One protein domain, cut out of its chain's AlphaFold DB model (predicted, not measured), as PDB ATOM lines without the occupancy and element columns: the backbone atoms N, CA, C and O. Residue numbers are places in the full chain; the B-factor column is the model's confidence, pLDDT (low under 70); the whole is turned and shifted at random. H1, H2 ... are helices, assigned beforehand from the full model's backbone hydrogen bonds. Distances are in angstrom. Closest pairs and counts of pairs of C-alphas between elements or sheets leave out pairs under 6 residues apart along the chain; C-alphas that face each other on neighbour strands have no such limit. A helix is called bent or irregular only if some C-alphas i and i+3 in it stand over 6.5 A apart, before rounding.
ATOM      1  N   THR A 222     115.565 194.261 139.827       58.91
ATOM      2  CA  THR A 222     115.283 195.322 138.844       58.91
ATOM      3  C   THR A 222     115.523 196.740 139.385       58.91
ATOM      4  O   THR A 222     116.027 197.581 138.646       58.91
ATOM      5  N   ILE A 223     115.224 197.012 140.662       60.72
ATOM      6  CA  ILE A 223     115.394 198.351 141.262       60.72
ATOM      7  C   ILE A 223     116.871 198.621 141.573       60.72
ATOM      8  O   ILE A 223     117.396 199.669 141.196       60.72
ATOM      9  N   GLU A 224     117.560 197.672 142.217       67.94
ATOM     10  CA  GLU A 224     118.995 197.789 142.520       67.94
ATOM     11  C   GLU A 224     119.818 197.919 141.217       67.94
ATOM     12  O   GLU A 224     120.725 198.749 141.138       67.94
ATOM     13  N   CYS A 225     119.440 197.197 140.152       74.81
ATOM     14  CA  CYS A 225     120.070 197.314 138.832       74.81
ATOM     15  C   CYS A 225     119.876 198.691 138.201       74.81
ATOM     16  O   CYS A 225     120.816 199.261 137.648       74.81
ATOM     17  N   GLU A 226     118.660 199.228 138.266       75.81
ATOM     18  CA  GLU A 226     118.347 200.507 137.638       75.81
ATOM     19  C   GLU A 226     119.042 201.671 138.354       75.81
ATOM     20  O   GLU A 226     119.535 202.590 137.697       75.81
ATOM     21  N   LEU A 227     119.179 201.599 139.682       75.88
ATOM     22  CA  LEU A 227     119.951 202.563 140.473       75.88
ATOM     23  C   LEU A 227     121.449 202.499 140.159       75.88
ATOM     24  O   LEU A 227     122.075 203.545 139.974       75.88
ATOM     25  N   ILE A 228     122.018 201.294 140.034       80.94
ATOM     26  CA  ILE A 228     123.414 201.131 139.602       80.94
ATOM     27  C   ILE A 228     123.606 201.762 138.222       80.94
ATOM     28  O   ILE A 228     124.513 202.568 138.036       80.94
ATOM     29  N   ARG A 229     122.728 201.454 137.265       78.44
ATOM     30  CA  ARG A 229     122.872 201.894 135.873       78.44
ATOM     31  C   ARG A 229     122.677 203.398 135.676       78.44
ATOM     32  O   ARG A 229     123.404 204.021 134.909       78.44
ATOM     33  N   SER A 230     121.670 203.982 136.319       74.75
ATOM     34  CA  SER A 230     121.291 205.385 136.099       74.75
ATOM     35  C   SER A 230     122.056 206.366 136.986       74.75
ATOM     36  O   SER A 230     122.401 207.454 136.528       74.75
ATOM     37  N   VAL A 231     122.341 205.987 138.236       74.88
ATOM     38  CA  VAL A 231     122.946 206.882 139.232       74.88
ATOM     39  C   VAL A 231     124.432 206.597 139.383       74.88
ATOM     40  O   VAL A 231     125.246 207.470 139.090       74.88
ATOM     41  N   LEU A 232     124.802 205.386 139.812       78.44
ATOM     42  CA  LEU A 232     126.201 205.068 140.129       78.44
ATOM     43  C   LEU A 232     127.071 205.093 138.872       78.44
ATOM     44  O   LEU A 232     128.029 205.857 138.810       78.44
ATOM     45  N   GLN A 233     126.658 204.387 137.822       79.94
ATOM     46  CA  GLN A 233     127.360 204.380 136.540       79.94
ATOM     47  C   GLN A 233     127.324 205.740 135.841       79.94
ATOM     48  O   GLN A 233     128.259 206.079 135.121       79.94
ATOM     49  N   GLY A 234     126.299 206.563 136.083       75.69
ATOM     50  CA  GLY A 234     126.263 207.949 135.611       75.69
ATOM     51  C   GLY A 234     127.350 208.816 136.258       75.69
ATOM     52  O   GLY A 234     128.070 209.532 135.559       75.69
ATOM     53  N   ILE A 235     127.506 208.712 137.583       74.62
ATOM     54  CA  ILE A 235     128.567 209.395 138.340       74.62
ATOM     55  C   ILE A 235     129.942 208.870 137.915       74.62
ATOM     56  O   ILE A 235     130.852 209.656 137.658       74.62
ATOM     57  N   GLU A 236     130.095 207.553 137.792       77.94
ATOM     58  CA  GLU A 236     131.328 206.914 137.331       77.94
ATOM     59  C   GLU A 236     131.708 207.403 135.929       77.94
ATOM     60  O   GLU A 236     132.840 207.833 135.731       77.94
ATOM     61  N   CYS A 237     130.769 207.442 134.977       75.94
ATOM     62  CA  CYS A 237     131.011 207.929 133.614       75.94
ATOM     63  C   CYS A 237     131.591 209.345 133.570       75.94
ATOM     64  O   CYS A 237     132.435 209.628 132.717       75.94
ATOM     65  N   PHE A 238     131.167 210.232 134.475       72.00
ATOM     66  CA  PHE A 238     131.758 211.563 134.582       72.00
ATOM     67  C   PHE A 238     133.249 211.463 134.918       72.00
ATOM     68  O   PHE A 238     134.076 211.958 134.158       72.00
ATOM     69  N   TRP A 239     133.616 210.752 135.984       67.06
ATOM     70  CA  TRP A 239     135.014 210.622 136.409       67.06
ATOM     71  C   TRP A 239     135.881 209.833 135.420       67.06
ATOM     72  O   TRP A 239     137.019 210.221 135.162       67.06
ATOM     73  N   LEU A 240     135.326 208.789 134.801       70.69
ATOM     74  CA  LEU A 240     135.986 207.985 133.766       70.69
ATOM     75  C   LEU A 240     136.297 208.783 132.493       70.69
ATOM     76  O   LEU A 240     137.141 208.368 131.704       70.69
ATOM     77  N   SER A 241     135.607 209.903 132.262       65.00
ATOM     78  CA  SER A 241     135.902 210.796 131.136       65.00
ATOM     79  C   SER A 241     137.060 211.761 131.407       65.00
ATOM     80  O   SER A 241     137.568 212.375 130.468       65.00
ATOM     81  N   ILE A 242     137.464 211.886 132.677       56.84
ATOM     82  CA  ILE A 242     138.420 212.885 133.171       56.84
ATOM     83  C   ILE A 242     139.747 212.231 133.559       56.84
ATOM     84  O   ILE A 242     140.806 212.797 133.303       56.84
ATOM     85  N   LEU A 243     139.701 211.059 134.200       62.12
ATOM     86  CA  LEU A 243     140.868 210.431 134.817       62.12
ATOM     87  C   LEU A 243     140.992 208.960 134.406       62.12
ATOM     88  O   LEU A 243     139.980 208.252 134.385       62.12
ATOM     89  N   PRO A 244     142.216 208.453 134.167       62.94
ATOM     90  CA  PRO A 244     142.464 207.021 134.208       62.94
ATOM     91  C   PRO A 244     142.311 206.543 135.658       62.94
ATOM     92  O   PRO A 244     143.057 206.966 136.545       62.94
ATOM     93  N   ILE A 245     141.309 205.705 135.925       65.06
ATOM     94  CA  ILE A 245     140.968 205.306 137.294       65.06
ATOM     95  C   ILE A 245     141.917 204.198 137.778       65.06
ATOM     96  O   ILE A 245     142.034 203.161 137.121       65.06
ATOM     97  N   PRO A 246     142.572 204.357 138.949       72.75
ATOM     98  CA  PRO A 246     143.414 203.311 139.518       72.75
ATOM     99  C   PRO A 246     142.640 202.015 139.786       72.75
ATOM    100  O   PRO A 246     141.533 202.037 140.328       72.75
ATOM    101  N   VAL A 247     143.281 200.879 139.505       72.75
ATOM    102  CA  VAL A 247     142.740 199.518 139.694       72.75
ATOM    103  C   VAL A 247     142.113 199.326 141.081       72.75
ATOM    104  O   VAL A 247     140.967 198.904 141.183       72.75
ATOM    105  N   GLY A 248     142.799 199.739 142.152       72.62
ATOM    106  CA  GLY A 248     142.281 199.584 143.517       72.62
ATOM    107  C   GLY A 248     141.032 200.423 143.827       72.62
ATOM    108  O   GLY A 248     140.229 200.038 144.676       72.62
ATOM    109  N   VAL A 249     140.835 201.555 143.144       75.88
ATOM    110  CA  VAL A 249     139.616 202.373 143.279       75.88
ATOM    111  C   VAL A 249     138.471 201.706 142.529       75.88
ATOM    112  O   VAL A 249     137.393 201.525 143.090       75.88
ATOM    113  N   ARG A 250     138.728 201.273 141.291       78.31
ATOM    114  CA  ARG A 250     137.767 200.530 140.472       78.31
ATOM    115  C   ARG A 250     137.261 199.287 141.200       78.31
ATOM    116  O   ARG A 250     136.055 199.088 141.296       78.31
ATOM    117  N   ASP A 251     138.159 198.482 141.755       83.38
ATOM    118  CA  ASP A 251     137.785 197.224 142.399       83.38
ATOM    119  C   ASP A 251     136.944 197.468 143.665       83.38
ATOM    120  O   ASP A 251     135.982 196.741 143.919       83.38
ATOM    121  N   LYS A 252     137.221 198.548 144.414       85.50
ATOM    122  CA  LYS A 252     136.370 198.989 145.535       85.50
ATOM    123  C   LYS A 252     134.979 199.421 145.074       85.50
ATOM    124  O   LYS A 252     133.994 199.046 145.705       85.50
ATOM    125  N   VAL A 253     134.879 200.174 143.980       85.81
ATOM    126  CA  VAL A 253     133.588 200.591 143.403       85.81
ATOM    127  C   VAL A 253     132.777 199.375 142.947       85.81
ATOM    128  O   VAL A 253     131.604 199.251 143.301       85.81
ATOM    129  N   ILE A 254     133.414 198.424 142.256       87.88
ATOM    130  CA  ILE A 254     132.788 197.156 141.854       87.88
ATOM    131  C   ILE A 254     132.316 196.381 143.085       87.88
ATOM    132  O   ILE A 254     131.193 195.879 143.101       87.88
ATOM    133  N   ALA A 255     133.136 196.293 144.135       86.12
ATOM    134  CA  ALA A 255     132.767 195.608 145.370       86.12
ATOM    135  C   ALA A 255     131.539 196.246 146.042       86.12
ATOM    136  O   ALA A 255     130.641 195.524 146.475       86.12
ATOM    137  N   LEU A 256     131.459 197.579 146.076       87.00
ATOM    138  CA  LEU A 256     130.302 198.304 146.609       87.00
ATOM    139  C   LEU A 256     129.041 198.058 145.774       87.00
ATOM    140  O   LEU A 256     128.000 197.726 146.340       87.00
ATOM    141  N   CYS A 257     129.139 198.136 144.445       86.25
ATOM    142  CA  CYS A 257     128.015 197.854 143.550       86.25
ATOM    143  C   CYS A 257     127.533 196.405 143.682       86.25
ATOM    144  O   CYS A 257     126.331 196.154 143.712       86.25
ATOM    145  N   ARG A 258     128.457 195.446 143.828       86.88
ATOM    146  CA  ARG A 258     128.134 194.032 144.080       86.88
ATOM    147  C   ARG A 258     127.435 193.854 145.418       86.88
ATOM    148  O   ARG A 258     126.412 193.181 145.478       86.88
ATOM    149  N   ASN A 259     127.968 194.455 146.478       84.94
ATOM    150  CA  ASN A 259     127.366 194.350 147.798       84.94
ATOM    151  C   ASN A 259     125.953 194.949 147.813       84.94
ATOM    152  O   ASN A 259     125.054 194.360 148.401       84.94
ATOM    153  N   PHE A 260     125.748 196.069 147.117       84.12
ATOM    154  CA  PHE A 260     124.442 196.701 146.949       84.12
ATOM    155  C   PHE A 260     123.470 195.843 146.125       84.12
ATOM    156  O   PHE A 260     122.347 195.626 146.563       84.12
ATOM    157  N   LEU A 261     123.906 195.294 144.986       83.12
ATOM    158  CA  LEU A 261     123.069 194.485 144.086       83.12
ATOM    159  C   LEU A 261     122.543 193.194 144.722       83.12
ATOM    160  O   LEU A 261     121.475 192.709 144.375       83.12
ATOM    161  N   TRP A 262     123.309 192.603 145.633       80.81
ATOM    162  CA  TRP A 262     122.881 191.412 146.371       80.81
ATOM    163  C   TRP A 262     122.341 191.777 147.768       80.81
ATOM    164  O   TRP A 262     122.145 190.901 148.613       80.81
ATOM    165  N   GLY A 263     122.122 193.081 147.991       75.56
ATOM    166  CA  GLY A 263     122.024 193.845 149.240       75.56
ATOM    167  C   GLY A 263     122.505 193.155 150.500       75.56
ATOM    168  O   GLY A 263     121.717 192.760 151.371       75.56
ATOM    169  N   GLY A 264     123.827 193.070 150.587       72.81
ATOM    170  CA  GLY A 264     124.539 193.058 151.852       72.81
ATOM    171  C   GLY A 264     124.610 194.457 152.467       72.81
ATOM    172  O   GLY A 264     124.253 195.466 151.855       72.81
ATOM    173  N   LYS A 265     125.052 194.509 153.722       74.19
ATOM    174  CA  LYS A 265     125.232 195.751 154.489       74.19
ATOM    175  C   LYS A 265     126.726 196.053 154.614       74.19
ATOM    176  O   LYS A 265     127.554 195.178 154.375       74.19
ATOM    177  N   ALA A 266     127.086 197.273 155.014       71.56
ATOM    178  CA  ALA A 266     128.492 197.655 155.204       71.56
ATOM    179  C   ALA A 266     129.218 196.772 156.239       71.56
ATOM    180  O   ALA A 266     130.397 196.482 156.088       71.56
ATOM    181  N   THR A 267     128.495 196.303 157.258       69.12
ATOM    182  CA  THR A 267     129.006 195.431 158.328       69.12
ATOM    183  C   THR A 267     128.913 193.936 158.010       69.12
ATOM    184  O   THR A 267     129.512 193.124 158.702       69.12
ATOM    185  N   SER A 268     128.143 193.554 156.987       72.31
ATOM    186  CA  SER A 268     127.886 192.156 156.609       72.31
ATOM    187  C   SER A 268     127.751 192.045 155.086       72.31
ATOM    188  O   SER A 268     126.634 192.078 154.548       72.31
ATOM    189  N   PRO A 269     128.884 191.976 154.363       75.19
ATOM    190  CA  PRO A 269     128.862 191.888 152.916       75.19
ATOM    191  C   PRO A 269     128.292 190.543 152.461       75.19
ATOM    192  O   PRO A 269     128.610 189.494 153.023       75.19
ATOM    193  N   LYS A 270     127.449 190.562 151.425       72.88
ATOM    194  CA  LYS A 270     126.885 189.332 150.853       72.88
ATOM    195  C   LYS A 270     127.753 188.800 149.723       72.88
ATOM    196  O   LYS A 270     128.252 189.562 148.895       72.88
ATOM    197  N   LYS A 271     127.897 187.471 149.670       74.75
ATOM    198  CA  LYS A 271     128.593 186.812 148.562       74.75
ATOM    199  C   LYS A 271     127.789 187.003 147.268       74.75
ATOM    200  O   LYS A 271     126.605 186.674 147.237       74.75
ATOM    201  N   PRO A 272     128.415 187.534 146.213       73.56
ATOM    202  CA  PRO A 272     127.749 187.753 144.941       73.56
ATOM    203  C   PRO A 272     127.515 186.435 144.200       73.56
ATOM    204  O   PRO A 272     128.424 185.615 144.101       73.56
ATOM    205  N   LEU A 273     126.311 186.265 143.646       73.06
ATOM    206  CA  LEU A 273     125.891 185.022 142.981       73.06
ATOM    207  C   LEU A 273     126.436 184.875 141.552       73.06
ATOM    208  O   LEU A 273     126.546 183.764 141.049       73.06
ATOM    209  N   VAL A 274     126.783 185.990 140.902       78.94
ATOM    210  CA  VAL A 274     127.253 186.033 139.507       78.94
ATOM    211  C   VAL A 274     128.533 186.868 139.410       78.94
ATOM    212  O   VAL A 274     128.718 187.856 140.142       78.94
ATOM    213  N   ALA A 275     129.455 186.486 138.525       81.69
ATOM    214  CA  ALA A 275     130.670 187.256 138.271       81.69
ATOM    215  C   ALA A 275     130.335 188.617 137.635       81.69
ATOM    216  O   ALA A 275     129.420 188.738 136.829       81.69
ATOM    217  N   TRP A 276     131.066 189.673 138.011       85.44
ATOM    218  CA  TRP A 276     130.744 191.036 137.557       85.44
ATOM    219  C   TRP A 276     130.866 191.181 136.038       85.44
ATOM    220  O   TRP A 276     130.021 191.809 135.416       85.44
ATOM    221  N   LYS A 277     131.867 190.519 135.445       84.12
ATOM    222  CA  LYS A 277     132.092 190.496 133.995       84.12
ATOM    223  C   LYS A 277     130.881 189.974 133.219       84.12
ATOM    224  O   LYS A 277     130.563 190.517 132.170       84.12
ATOM    225  N   ASP A 278     130.180 188.974 133.752       81.94
ATOM    226  CA  ASP A 278     128.976 188.433 133.115       81.94
ATOM    227  C   ASP A 278     127.782 189.383 133.243       81.94
ATOM    228  O   ASP A 278     126.980 189.499 132.321       81.94
ATOM    229  N   LEU A 279     127.696 190.142 134.341       84.19
ATOM    230  CA  LEU A 279     126.671 191.177 134.510       84.19
ATOM    231  C   LEU A 279     126.877 192.364 133.552       84.19
ATOM    232  O   LEU A 279     125.902 193.012 133.171       84.19
ATOM    233  N   CYS A 280     128.117 192.637 133.137       84.38
ATOM    234  CA  CYS A 280     128.441 193.697 132.179       84.38
ATOM    235  C   CYS A 280     128.113 193.347 130.718       84.38
ATOM    236  O   CYS A 280     128.128 194.228 129.859       84.38
ATOM    237  N   LYS A 281     127.810 192.081 130.407       82.19
ATOM    238  CA  LYS A 281     127.448 191.675 129.043       82.19
ATOM    239  C   LYS A 281     126.138 192.338 128.586       82.19
ATOM    240  O   LYS A 281     125.292 192.682 129.425       82.19
ATOM    241  N   PRO A 282     125.932 192.507 127.268       77.81
ATOM    242  CA  PRO A 282     124.655 192.952 126.723       77.81
ATOM    243  C   PRO A 282     123.494 192.072 127.196       77.81
ATOM    244  O   PRO A 282     123.653 190.873 127.423       77.81
ATOM    245  N   LYS A 283     122.289 192.650 127.278       75.00
ATOM    246  CA  LYS A 283     121.081 191.892 127.658       75.00
ATOM    247  C   LYS A 283     120.782 190.732 126.706       75.00
ATOM    248  O   LYS A 283     120.265 189.711 127.140       75.00
ATOM    249  N   SER A 284     121.139 190.877 125.429       73.88
ATOM    250  CA  SER A 284     121.032 189.822 124.414       73.88
ATOM    251  C   SER A 284     121.914 188.605 124.703       73.88
ATOM    252  O   SER A 284     121.600 187.514 124.253       73.88
ATOM    253  N   GLU A 285     122.990 188.778 125.471       74.00
ATOM    254  CA  GLU A 285     123.930 187.721 125.864       74.00
ATOM    255  C   GLU A 285     123.685 187.232 127.304       74.00
ATOM    256  O   GLU A 285     124.540 186.586 127.906       74.00
ATOM    257  N   GLY A 286     122.527 187.565 127.887       69.69
ATOM    258  CA  GLY A 286     122.155 187.162 129.247       69.69
ATOM    259  C   GLY A 286     122.772 188.008 130.367       69.69
ATOM    260  O   GLY A 286     122.608 187.669 131.539       69.69
ATOM    261  N   GLY A 287     123.457 189.109 130.037       76.94
ATOM    262  CA  GLY A 287     123.965 190.071 131.018       76.94
ATOM    263  C   GLY A 287     122.936 191.129 131.432       76.94
ATOM    264  O   GLY A 287     121.814 191.191 130.926       76.94
ATOM    265  N   LEU A 288     123.321 192.011 132.358       78.69
ATOM    266  CA  LEU A 288     122.478 193.115 132.837       78.69
ATOM    267  C   LEU A 288     122.781 194.453 132.145       78.69
ATOM    268  O   LEU A 288     122.155 195.464 132.473       78.69
ATOM    269  N   ALA A 289     123.694 194.459 131.168       81.50
ATOM    270  CA  ALA A 289     124.191 195.648 130.479       81.50
ATOM    271  C   ALA A 289     124.769 196.710 131.431       81.50
ATOM    272  O   ALA A 289     124.589 197.912 131.229       81.50
ATOM    273  N   PHE A 290     125.457 196.262 132.481       87.00
ATOM    274  CA  PHE A 290     126.311 197.142 133.270       87.00
ATOM    275  C   PHE A 290     127.563 197.538 132.495       87.00
ATOM    276  O   PHE A 290     128.051 196.816 131.632       87.00
ATOM    277  N   ILE A 291     128.087 198.711 132.819       83.75
ATOM    278  CA  ILE A 291     129.302 199.219 132.207       83.75
ATOM    279  C   ILE A 291     130.509 198.533 132.847       83.75
ATOM    280  O   ILE A 291     130.700 198.597 134.065       83.75
ATOM    281  N   ASP A 292     131.358 197.919 132.022       84.75
ATOM    282  CA  ASP A 292     132.695 197.543 132.464       84.75
ATOM    283  C   ASP A 292     133.552 198.804 132.613       84.75
ATOM    284  O   ASP A 292     133.914 199.456 131.632       84.75
ATOM    285  N   LEU A 293     133.855 199.158 133.863       79.94
ATOM    286  CA  LEU A 293     134.586 200.377 134.213       79.94
ATOM    287  C   LEU A 293     135.926 200.488 133.480       79.94
ATOM    288  O   LEU A 293     136.339 201.595 133.149       79.94
ATOM    289  N   ASN A 294     136.602 199.367 133.221       76.00
ATOM    290  CA  ASN A 294     137.916 199.370 132.599       76.00
ATOM    291  C   ASN A 294     137.821 199.687 131.103       76.00
ATOM    292  O   ASN A 294     138.379 200.679 130.630       76.00
ATOM    293  N   THR A 295     137.029 198.899 130.376       78.19
ATOM    294  CA  THR A 295     136.769 199.112 128.951       78.19
ATOM    295  C   THR A 295     136.172 200.498 128.700       78.19
ATOM    296  O   THR A 295     136.546 201.181 127.745       78.19
TER     297      THR A 295
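What this domain is: This is residues 222 to 295 of the 452 residues of the protein "zf-RVT domain-containing protein" of Actinidia rufa (UniProt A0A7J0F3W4). A loose helical hairpin, H1 and H2, forms a narrow V that closes where H1 begins and H2 ends; a long loop, residues 262 to 275, then leads to the very short helix H3 near H2, and residues 280 to 295 make a winding tail without a named element. The printed part has 74 residues, with three named helices in the order H1, H2, H3 and no named strand. The class is all helix, with 38 residues in the helices. The whole is compact, with a radius of gyration of the C-alphas of 12.2 A and spans of 34 by 31 by 19 A.

How they stand to each other: H1, residues 222 to 240, and H2, residues 247 to 261, form a hairpin, running opposite ways at a shallow tilt of 18 degrees. They touch through residues 224 to 228 of H1 and 257 to 261 of H2 alone; the closest C-alphas, of Glu 224 and Leu 261, are 5.5 A apart. H3, residues 276 to 279, is close to H2 but not clearly touching, with the closest C-alphas, of Arg 258 and Trp 276, 7.6 A apart. H1 and H3 are apart. Every O i to N i+4 pair of H2 is within hydrogen-bond range, as are 13 of 15 in H1; H3 is too short for such a pair.

Where its parts are: H1 begins at C-alpha 222 (115.283, 195.322, 138.844) and measures 24.8 A. It has a kink of 31 degrees near residue 234 and is neither bent nor irregular, but only just: C-alphas 229 and 232 are 6.3 A apart. H2 measures 20.8 A. H3, 5.1 A long, ends at C-alpha 279 (126.671, 191.177, 134.510).

The domain as a whole: The C-alphas of Thr 267 and Ser 284, the two farthest apart, are 35.3 A apart. The printed part has no cut; the link H1 to H2 is short and H2 to H3 long. Mean pLDDT of the printed part is 76.6, and residues 222 to 224, 239, 241 to 245, 267 and 286 are under 70.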